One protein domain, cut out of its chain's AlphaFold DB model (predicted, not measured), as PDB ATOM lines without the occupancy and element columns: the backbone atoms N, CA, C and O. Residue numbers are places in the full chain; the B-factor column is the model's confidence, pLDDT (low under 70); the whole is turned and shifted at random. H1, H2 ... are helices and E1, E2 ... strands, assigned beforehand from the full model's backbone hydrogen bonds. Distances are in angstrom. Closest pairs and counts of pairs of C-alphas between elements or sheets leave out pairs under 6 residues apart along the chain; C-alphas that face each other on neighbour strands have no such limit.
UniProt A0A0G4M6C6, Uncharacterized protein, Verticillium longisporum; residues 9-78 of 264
ATOM      1  N   ALA A   9     189.221 185.795 184.191       96.69
ATOM      2  CA  ALA A   9     189.144 186.551 185.432       96.69
ATOM      3  C   ALA A   9     190.270 186.072 186.352       96.69
ATOM      4  O   ALA A   9     190.238 184.951 186.855       96.69
ATOM      5  N   GLU A  10     191.284 186.907 186.543       96.94
ATOM      6  CA  GLU A  10     192.301 186.696 187.566       96.94
ATOM      7  C   GLU A  10     191.762 187.231 188.893       96.94
ATOM      8  O   GLU A  10     191.342 188.389 188.959       96.94
ATOM      9  N   ILE A  11     191.750 186.388 189.926       95.56
ATOM     10  CA  ILE A  11     191.217 186.715 191.252       95.56
ATOM     11  C   ILE A  11     192.347 186.557 192.267       95.56
ATOM     12  O   ILE A  11     192.951 185.486 192.352       95.56
ATOM     13  N   ASP A  12     192.650 187.619 193.010       91.69
ATOM     14  CA  ASP A  12     193.671 187.594 194.060       91.69
ATOM     15  C   ASP A  12     193.108 187.132 195.421       91.69
ATOM     16  O   ASP A  12     191.903 186.937 195.597       91.69
ATOM     17  N   SER A  13     193.992 186.936 196.405       91.88
ATOM     18  CA  SER A  13     193.622 186.470 197.751       91.88
ATOM     19  C   SER A  13     192.767 187.458 198.549       91.88
ATOM     20  O   SER A  13     192.170 187.068 199.549       91.88
ATOM     21  N   GLU A  14     192.719 188.727 198.139       85.00
ATOM     22  CA  GLU A  14     191.888 189.771 198.744       85.00
ATOM     23  C   GLU A  14     190.540 189.922 198.010       85.00
ATOM     24  O   GLU A  14     189.714 190.755 198.387       85.00
ATOM     25  N   GLY A  15     190.296 189.111 196.972       80.25
ATOM     26  CA  GLY A  15     189.093 189.164 196.143       80.25
ATOM     27  C   GLY A  15     189.128 190.252 195.065       80.25
ATOM     28  O   GLY A  15     188.092 190.567 194.476       80.25
ATOM     29  N   GLY A  16     190.291 190.848 194.793       88.00
ATOM     30  CA  GLY A  16     190.488 191.746 193.662       88.00
ATOM     31  C   GLY A  16     190.401 190.991 192.338       88.00
ATOM     32  O   GLY A  16     190.944 189.898 192.202       88.00
ATOM     33  N   VAL A  17     189.710 191.579 191.355       96.38
ATOM     34  CA  VAL A  17     189.452 190.934 190.059       96.38
ATOM     35  C   VAL A  17     190.050 191.748 188.917       96.38
ATOM     36  O   VAL A  17     189.797 192.951 188.789       96.38
ATOM     37  N   VAL A  18     190.808 191.082 188.046       97.88
ATOM     38  CA  VAL A  18     191.269 191.628 186.766       97.88
ATOM     39  C   VAL A  18     190.753 190.757 185.631       97.88
ATOM     40  O   VAL A  18     191.036 189.566 185.565       97.88
ATOM     41  N   ILE A  19     190.021 191.370 184.708       97.75
ATOM     42  CA  ILE A  19     189.587 190.729 183.470       97.75
ATOM     43  C   ILE A  19     190.670 190.925 182.412       97.75
ATOM     44  O   ILE A  19     191.125 192.050 182.183       97.75
ATOM     45  N   THR A  20     191.081 189.835 181.770       97.31
ATOM     46  CA  THR A  20     192.090 189.818 180.707       97.31
ATOM     47  C   THR A  20     191.806 188.737 179.661       97.31
ATOM     48  O   THR A  20     190.726 188.147 179.652       97.31
ATOM     49  N   LYS A  21     192.749 188.477 178.753       95.00
ATOM     50  CA  LYS A  21     192.699 187.383 177.775       95.00
ATOM     51  C   LYS A  21     194.091 186.775 177.559       95.00
ATOM     52  O   LYS A  21     195.086 187.451 177.820       95.00
ATOM     53  N   PRO A  22     194.188 185.541 177.026       94.69
ATOM     54  CA  PRO A  22     195.468 184.928 176.691       94.69
ATOM     55  C   PRO A  22     196.337 185.808 175.786       94.69
ATOM     56  O   PRO A  22     195.855 186.392 174.808       94.69
ATOM     57  N   GLU A  23     197.636 185.854 176.060       91.12
ATOM     58  CA  GLU A  23     198.586 186.605 175.244       91.12
ATOM     59  C   GLU A  23     198.655 186.068 173.798       91.12
ATOM     60  O   GLU A  23     198.553 184.863 173.528       91.12
ATOM     61  N   GLY A  24     198.769 186.986 172.832       88.81
ATOM     62  CA  GLY A  24     198.786 186.659 171.402       88.81
ATOM     63  C   GLY A  24     197.463 186.101 170.856       88.81
ATOM     64  O   GLY A  24     197.447 185.529 169.765       88.81
ATOM     65  N   SER A  25     196.361 186.205 171.607       92.12
ATOM     66  CA  SER A  25     195.007 185.935 171.110       92.12
ATOM     67  C   SER A  25     194.356 187.204 170.540       92.12
ATOM     68  O   SER A  25     194.641 188.319 170.983       92.12
ATOM     69  N   ASN A  26     193.482 187.033 169.548       90.25
ATOM     70  CA  ASN A  26     192.621 188.091 169.020       90.25
ATOM     71  C   ASN A  26     191.510 188.441 170.021       90.25
ATOM     72  O   ASN A  26     191.253 187.702 170.972       90.25
ATOM     73  N   GLY A  27     190.821 189.548 169.754       90.25
ATOM     74  CA  GLY A  27     189.850 190.155 170.663       90.25
ATOM     75  C   GLY A  27     190.447 191.375 171.358       90.25
ATOM     76  O   GLY A  27     191.607 191.715 171.126       90.25
ATOM     77  N   ILE A  28     189.652 192.032 172.196       93.06
ATOM     78  CA  ILE A  28     190.080 193.184 172.989       93.06
ATOM     79  C   ILE A  28     189.386 193.142 174.349       93.06
ATOM     80  O   ILE A  28     188.217 192.763 174.431       93.06
ATOM     81  N   VAL A  29     190.101 193.518 175.409       96.06
ATOM     82  CA  VAL A  29     189.527 193.672 176.752       96.06
ATOM     83  C   VAL A  29     189.661 195.127 177.188       96.06
ATOM     84  O   VAL A  29     190.730 195.595 177.591       96.06
ATOM     85  N   THR A  30     188.551 195.856 177.096       97.62
ATOM     86  CA  THR A  30     188.445 197.255 177.512       97.62
ATOM     87  C   THR A  30     187.379 197.439 178.579       97.62
ATOM     88  O   THR A  30     186.520 196.582 178.803       97.62
ATOM     89  N   VAL A  31     187.403 198.599 179.235       98.06
ATOM     90  CA  VAL A  31     186.331 199.008 180.150       98.06
ATOM     91  C   VAL A  31     184.953 198.877 179.495       98.06
ATOM     92  O   VAL A  31     184.021 198.425 180.153       98.06
ATOM     93  N   ASP A  32     184.810 199.218 178.213       97.31
ATOM     94  CA  ASP A  32     183.515 199.175 177.532       97.31
ATOM     95  C   ASP A  32     183.058 197.753 177.208       97.31
ATOM     96  O   ASP A  32     181.883 197.444 177.411       97.31
ATOM     97  N   THR A  33     183.966 196.855 176.806       95.12
ATOM     98  CA  THR A  33     183.609 195.441 176.601       95.12
ATOM     99  C   THR A  33     183.226 194.772 177.921       95.12
ATOM    100  O   THR A  33     182.235 194.050 177.982       95.12
ATOM    101  N   CYS A  34     183.960 195.055 179.004       95.56
ATOM    102  CA  CYS A  34     183.635 194.538 180.335       95.56
ATOM    103  C   CYS A  34     182.315 195.111 180.873       95.56
ATOM    104  O   CYS A  34     181.538 194.387 181.487       95.56
ATOM    105  N   LYS A  35     182.038 196.395 180.622       94.75
ATOM    106  CA  LYS A  35     180.781 197.051 181.009       94.75
ATOM    107  C   LYS A  35     179.590 196.440 180.274       94.75
ATOM    108  O   LYS A  35     178.585 196.147 180.910       94.75
ATOM    109  N   ALA A  36     179.713 196.217 178.964       93.06
ATOM    110  CA  ALA A  36     178.674 195.570 178.168       93.06
ATOM    111  C   ALA A  36     178.368 194.155 178.683       93.06
ATOM    112  O   ALA A  36     177.200 193.827 178.875       93.06
ATOM    113  N   GLN A  37     179.403 193.360 178.983       93.12
ATOM    114  CA  GLN A  37     179.217 192.014 179.531       93.12
ATOM    115  C   GLN A  37     178.546 192.043 180.907       93.12
ATOM    116  O   GLN A  37     177.581 191.318 181.131       93.12
ATOM    117  N   LEU A  38     179.020 192.902 181.817       90.56
ATOM    118  CA  LEU A  38     178.459 193.011 183.165       90.56
ATOM    119  C   LEU A  38     176.965 193.359 183.124       90.56
ATOM    120  O   LEU A  38     176.179 192.771 183.857       90.56
ATOM    121  N   LEU A  39     176.570 194.295 182.257       90.12
ATOM    122  CA  LEU A  39     175.181 194.746 182.138       90.12
ATOM    123  C   LEU A  39     174.271 193.754 181.403       90.12
ATOM    124  O   LEU A  39     173.058 193.825 181.570       90.12
ATOM    125  N   TYR A  40     174.827 192.844 180.601       87.94
ATOM    126  CA  TYR A  40     174.040 191.841 179.883       87.94
ATOM    127  C   TYR A  40     173.434 190.792 180.827       87.94
ATOM    128  O   TYR A  40     172.329 190.307 180.587       87.94
ATOM    129  N   GLU A  41     174.138 190.453 181.913       78.62
ATOM    130  CA  GLU A  41     173.753 189.349 182.803       78.62
ATOM    131  C   GLU A  41     172.978 189.776 184.057       78.62
ATOM    132  O   GLU A  41     172.329 188.941 184.696       78.62
ATOM    133  N   ILE A  42     173.008 191.064 184.418       85.69
ATOM    134  CA  ILE A  42     172.387 191.561 185.653       85.69
ATOM    135  C   ILE A  42     171.078 192.309 185.373       85.69
ATOM    136  O   ILE A  42     170.982 193.138 184.475       85.69
ATOM    137  N   GLN A  43     170.053 192.052 186.189       79.50
ATOM    138  CA  GLN A  43     168.743 192.724 186.104       79.50
ATOM    139  C   GLN A  43     168.682 194.040 186.904       79.50
ATOM    140  O   GLN A  43     167.631 194.671 186.994       79.50
ATOM    141  N   GLY A  44     169.798 194.451 187.508       87.81
ATOM    142  CA  GLY A  44     169.903 195.634 188.352       87.81
ATOM    143  C   GLY A  44     171.187 195.628 189.187       87.81
ATOM    144  O   GLY A  44     172.010 194.719 189.057       87.81
ATOM    145  N   PRO A  45     171.372 196.629 190.064       92.62
ATOM    146  CA  PRO A  45     172.565 196.736 190.903       92.62
ATOM    147  C   PRO A  45     172.637 195.658 191.992       92.62
ATOM    148  O   PRO A  45     173.723 195.373 192.479       92.62
ATOM    149  N   ILE A  46     171.515 195.031 192.356       93.81
ATOM    150  CA  ILE A  46     171.477 193.883 193.267       93.81
ATOM    151  C   ILE A  46     171.373 192.603 192.439       93.81
ATOM    152  O   ILE A  46     170.350 192.355 191.801       93.81
ATOM    153  N   TYR A  47     172.430 191.794 192.457       92.25
ATOM    154  CA  TYR A  47     172.498 190.527 191.738       92.25
ATOM    155  C   TYR A  47     172.444 189.349 192.717       92.25
ATOM    156  O   TYR A  47     173.347 189.138 193.529       92.25
ATOM    157  N   LEU A  48     171.338 188.608 192.674       92.00
ATOM    158  CA  LEU A  48     171.042 187.529 193.612       92.00
ATOM    159  C   LEU A  48     171.742 186.235 193.178       92.00
ATOM    160  O   LEU A  48     171.401 185.683 192.134       92.00
ATOM    161  N   ASN A  49     172.657 185.722 194.005       91.12
ATOM    162  CA  ASN A  49     173.168 184.353 193.897       91.12
ATOM    163  C   ASN A  49     172.738 183.540 195.129       91.12
ATOM    164  O   ASN A  49     172.428 184.141 196.161       91.12
ATOM    165  N   PRO A  50     172.709 182.195 195.049       91.06
ATOM    166  CA  PRO A  50     172.253 181.342 196.150       91.06
ATOM    167  C   PRO A  50     173.033 181.535 197.455       91.06
ATOM    168  O   PRO A  50     172.433 181.495 198.523       91.06
ATOM    169  N   ASP A  51     174.342 181.780 197.360       93.75
ATOM    170  CA  ASP A  51     175.234 181.860 198.524       93.75
ATOM    171  C   ASP A  51     175.533 183.300 198.969       93.75
ATOM    172  O   ASP A  51     175.835 183.549 200.136       93.75
ATOM    173  N   VAL A  52     175.454 184.266 198.049       94.12
ATOM    174  CA  VAL A  52     175.798 185.670 198.308       94.12
ATOM    175  C   VAL A  52     175.044 186.598 197.361       94.12
ATOM    176  O   VAL A  52     174.950 186.366 196.157       94.12
ATOM    177  N   ILE A  53     174.523 187.700 197.888       94.50
ATOM    178  CA  ILE A  53     174.002 188.778 197.048       94.50
ATOM    179  C   ILE A  53     175.172 189.684 196.665       94.50
ATOM    180  O   ILE A  53     175.871 190.186 197.544       94.50
ATOM    181  N   ALA A  54     175.371 189.924 195.371       93.81
ATOM    182  CA  ALA A  54     176.334 190.905 194.888       93.81
ATOM    183  C   ALA A  54     175.665 192.284 194.770       93.81
ATOM    184  O   ALA A  54     174.773 192.493 193.945       93.81
ATOM    185  N   ASP A  55     176.100 193.224 195.604       95.00
ATOM    186  CA  ASP A  55     175.768 194.643 195.523       95.00
ATOM    187  C   ASP A  55     176.783 195.363 194.624       95.00
ATOM    188  O   ASP A  55     177.950 195.562 194.977       95.00
ATOM    189  N   ASN A  56     176.302 195.755 193.448       93.88
ATOM    190  CA  ASN A  56     177.052 196.408 192.387       93.88
ATOM    191  C   ASN A  56     176.834 197.930 192.339       93.88
ATOM    192  O   ASN A  56     177.301 198.560 191.394       93.88
ATOM    193  N   HIS A  57     176.166 198.570 193.311       95.00
ATOM    194  CA  HIS A  57     175.946 200.031 193.260       95.00
ATOM    195  C   HIS A  57     177.256 200.826 193.180       95.00
ATOM    196  O   HIS A  57     177.313 201.885 192.558       95.00
ATOM    197  N   GLY A  58     178.311 200.319 193.822       93.44
ATOM    198  CA  GLY A  58     179.634 200.939 193.829       93.44
ATOM    199  C   GLY A  58     180.564 200.468 192.714       93.44
ATOM    200  O   GLY A  58     181.708 200.932 192.689       93.44
ATOM    201  N   VAL A  59     180.120 199.546 191.846       93.62
ATOM    202  CA  VAL A  59     180.994 198.822 190.917       93.62
ATOM    203  C   VAL A  59     181.802 199.779 190.048       93.62
ATOM    204  O   VAL A  59     181.285 200.748 189.490       93.62
ATOM    205  N   LYS A  60     183.103 199.512 189.928       94.94
ATOM    206  CA  LYS A  60     184.013 200.332 189.134       94.94
ATOM    207  C   LYS A  60     184.874 199.456 188.240       94.94
ATOM    208  O   LYS A  60     185.498 198.506 188.703       94.94
ATOM    209  N   LEU A  61     184.930 199.828 186.965       96.62
ATOM    210  CA  LEU A  61     185.831 199.259 185.970       96.62
ATOM    211  C   LEU A  61     186.937 200.272 185.675       96.62
ATOM    212  O   LEU A  61     186.652 201.434 185.387       96.62
ATOM    213  N   THR A  62     188.193 199.846 185.762       97.75
ATOM    214  CA  THR A  62     189.360 200.701 185.499       97.75
ATOM    215  C   THR A  62     190.322 199.981 184.564       97.75
ATOM    216  O   THR A  62     190.727 198.857 184.850       97.75
ATOM    217  N   GLN A  63     190.710 200.614 183.456       98.31
ATOM    218  CA  GLN A  63     191.760 200.078 182.589       98.31
ATOM    219  C   GLN A  63     193.102 200.154 183.328       98.31
ATOM    220  O   GLN A  63     193.490 201.233 183.770       98.31
ATOM    221  N   ILE A  64     193.802 199.028 183.467       97.94
ATOM    222  CA  ILE A  64     195.101 198.961 184.166       97.94
ATOM    223  C   ILE A  64     196.252 198.505 183.260       97.94
ATOM    224  O   ILE A  64     197.396 198.438 183.694       97.94
ATOM    225  N   GLY A  65     195.956 198.198 181.999       97.19
ATOM    226  CA  GLY A  65     196.933 197.845 180.977       97.19
ATOM    227  C   GLY A  65     196.246 197.458 179.672       97.19
ATOM    228  O   GLY A  65     195.015 197.414 179.603       97.19
ATOM    229  N   THR A  66     197.031 197.164 178.638       96.12
ATOM    230  CA  THR A  66     196.511 196.599 177.385       96.12
ATOM    231  C   THR A  66     195.809 195.282 177.685       96.12
ATOM    232  O   THR A  66     196.399 194.407 178.313       96.12
ATOM    233  N   ASP A  67     194.548 195.159 177.270       96.62
ATOM    234  CA  ASP A  67     193.714 193.979 177.516       96.62
ATOM    235  C   ASP A  67     193.583 193.581 179.000       96.62
ATOM    236  O   ASP A  67     193.449 192.399 179.326       96.62
ATOM    237  N   ARG A  68     193.654 194.554 179.918       97.69
ATOM    238  CA  ARG A  68     193.542 194.325 181.365       97.69
ATOM    239  C   ARG A  68     192.672 195.381 182.033       97.69
ATOM    240  O   ARG A  68     193.021 196.563 182.072       97.69
ATOM    241  N   VAL A  69     191.556 194.937 182.606       98.44
ATOM    242  CA  VAL A  69     190.568 195.796 183.269       98.44
ATOM    243  C   VAL A  69     190.346 195.308 184.690       98.44
ATOM    244  O   VAL A  69     189.939 194.172 184.907       98.44
ATOM    245  N   ARG A  70     190.587 196.179 185.669       97.62
ATOM    246  CA  ARG A  70     190.283 195.908 187.072       97.62
ATOM    247  C   ARG A  70     188.804 196.151 187.346       97.62
ATOM    248  O   ARG A  70     188.291 197.218 187.005       97.62
ATOM    249  N   LEU A  71     188.163 195.191 188.003       95.00
ATOM    250  CA  LEU A  71     186.812 195.277 188.547       95.00
ATOM    251  C   LEU A  71     186.905 195.409 190.073       95.00
ATOM    252  O   LEU A  71     187.597 194.633 190.728       95.00
ATOM    253  N   SER A  72     186.245 196.414 190.645       93.56
ATOM    254  CA  SER A  72     186.296 196.686 192.086       93.56
ATOM    255  C   SER A  72     184.959 197.172 192.644       93.56
ATOM    256  O   SER A  72     184.052 197.519 191.886       93.56
ATOM    257  N   ASN A  73     184.886 197.274 193.977       93.25
ATOM    258  CA  ASN A  73     183.768 197.837 194.749       93.25
ATOM    259  C   ASN A  73     182.442 197.060 194.674       93.25
ATOM    260  O   ASN A  73     181.386 197.631 194.948       93.25
ATOM    261  N   ILE A  74     182.491 195.771 194.343       91.81
ATOM    262  CA  ILE A  74     181.350 194.869 194.528       91.81
ATOM    263  C   ILE A  74     181.339 194.424 195.990       91.81
ATOM    264  O   ILE A  74     182.383 194.056 196.529       91.81
ATOM    265  N   LYS A  75     180.177 194.473 196.642       93.12
ATOM    266  CA  LYS A  75     180.017 194.040 198.037       93.12
ATOM    267  C   LYS A  75     179.157 192.785 198.110       93.12
ATOM    268  O   LYS A  75     178.138 192.698 197.437       93.12
ATOM    269  N   GLY A  76     179.552 191.835 198.952       94.50
ATOM    270  CA  GLY A  76     178.718 190.683 199.290       94.50
ATOM    271  C   GLY A  76     177.748 191.018 200.424       94.50
ATOM    272  O   GLY A  76     178.161 191.589 201.433       94.50
ATOM    273  N   LEU A  77     176.477 190.651 200.276       95.81
ATOM    274  CA  LEU A  77     175.467 190.671 201.340       95.81
ATOM    275  C   LEU A  77     174.988 189.232 201.626       95.81
ATOM    276  O   LEU A  77     175.183 188.358 200.774       95.81
ATOM    277  N   PRO A  78     174.366 188.967 202.796       97.00
ATOM    278  CA  PRO A  78     173.829 187.645 203.123       97.00
ATOM    279  C   PRO A  78     172.935 187.078 202.009       97.00
ATOM    280  O   PRO A  78     172.279 187.859 201.313       97.00
TER     281      PRO A  78
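Overview. This is residues 9 to 78 of the 264 residues of an uncharacterized protein of Verticillium longisporum (UniProt A0A0G4M6C6). A twisted sheet of four strands, E1, E2, E6 and E5, has one helix, H1, slantwise over one face, and a second, small sheet of three short strands, E3, E4 and E7, lies at one end of the long axis. E6 runs on into E7, linking the sheets, while residues 21 to 30 make a loop toward the other end. The printed part has 70 residues, with one named helix and seven named strands in the order E1, E2, H1, E3, E4, E5, E6, E7; both sheets are antiparallel, ordered E1, E2, E6, E5 and E3, E4, E7, and the class is mixed, helices and strands. It is only just compact, close to loose, with a radius of gyration of the C-alphas of 12.8 A and spans of 40 by 27 by 20 A.

Arrangement. E1, residues 9 to 11, and E2, residues 17 to 20, form a hairpin, antiparallel at 149 degrees, with N 10 and O 18 2.8 A apart. E2 is the antiparallel neighbour of E6, residues 68 to 72, with N 19 and O 69 2.8 A apart. E6 forms a hairpin with the edge strand E5, residues 60 to 65, with N 62 and O 70 2.9 A apart. From edge to edge this sheet's strands turn by 82 degrees. H1, residues 31 to 41, is on this sheet at a height over the sheet of 9.1 A, over E6 and slantwise to the strands, at 47 degrees to E6 on the local plane. The closest C-alphas of H1 and E5 are those of Val 31 and Leu 61, 5.8 A apart. In H1, 6 of 7 O i to N i+4 pairs are within hydrogen-bond range. E3, residues 46 to 48, and E4, residues 53 to 55, form a hairpin, with N 54 and O 47 2.8 A apart. E4 is the antiparallel neighbour of E7, residues 75 to 77, with N 55 and O 75 2.8 A apart. E6 runs on into E7 across a break of 2 residues, at 43 degrees. H1 is not on the sheet of E3, E4 and E7.

Along the chain. E1 begins at C-alpha 9, (189.144, 186.551, 185.432). E2 measures 9.8 A from first to last C-alpha. H1 measures 16.1 A and begins at C-alpha 31, (186.331, 199.008, 180.150). E3 and E4 measure 6.4 and 6.3 A, E5 15.5 A and E6 13.2 A. E7 ends at C-alpha 77, (175.467, 190.671, 201.340).

Size, cuts and confidence. The two C-alphas farthest apart, those of Gly 24 and Pro 78, are 40.4 A apart. The printed part has no cut. No link is long; the link from E2 to H1, 10 residues, is short and the others are tight. The mean pLDDT of the printed part is 93.4, and no printed residue is under 70.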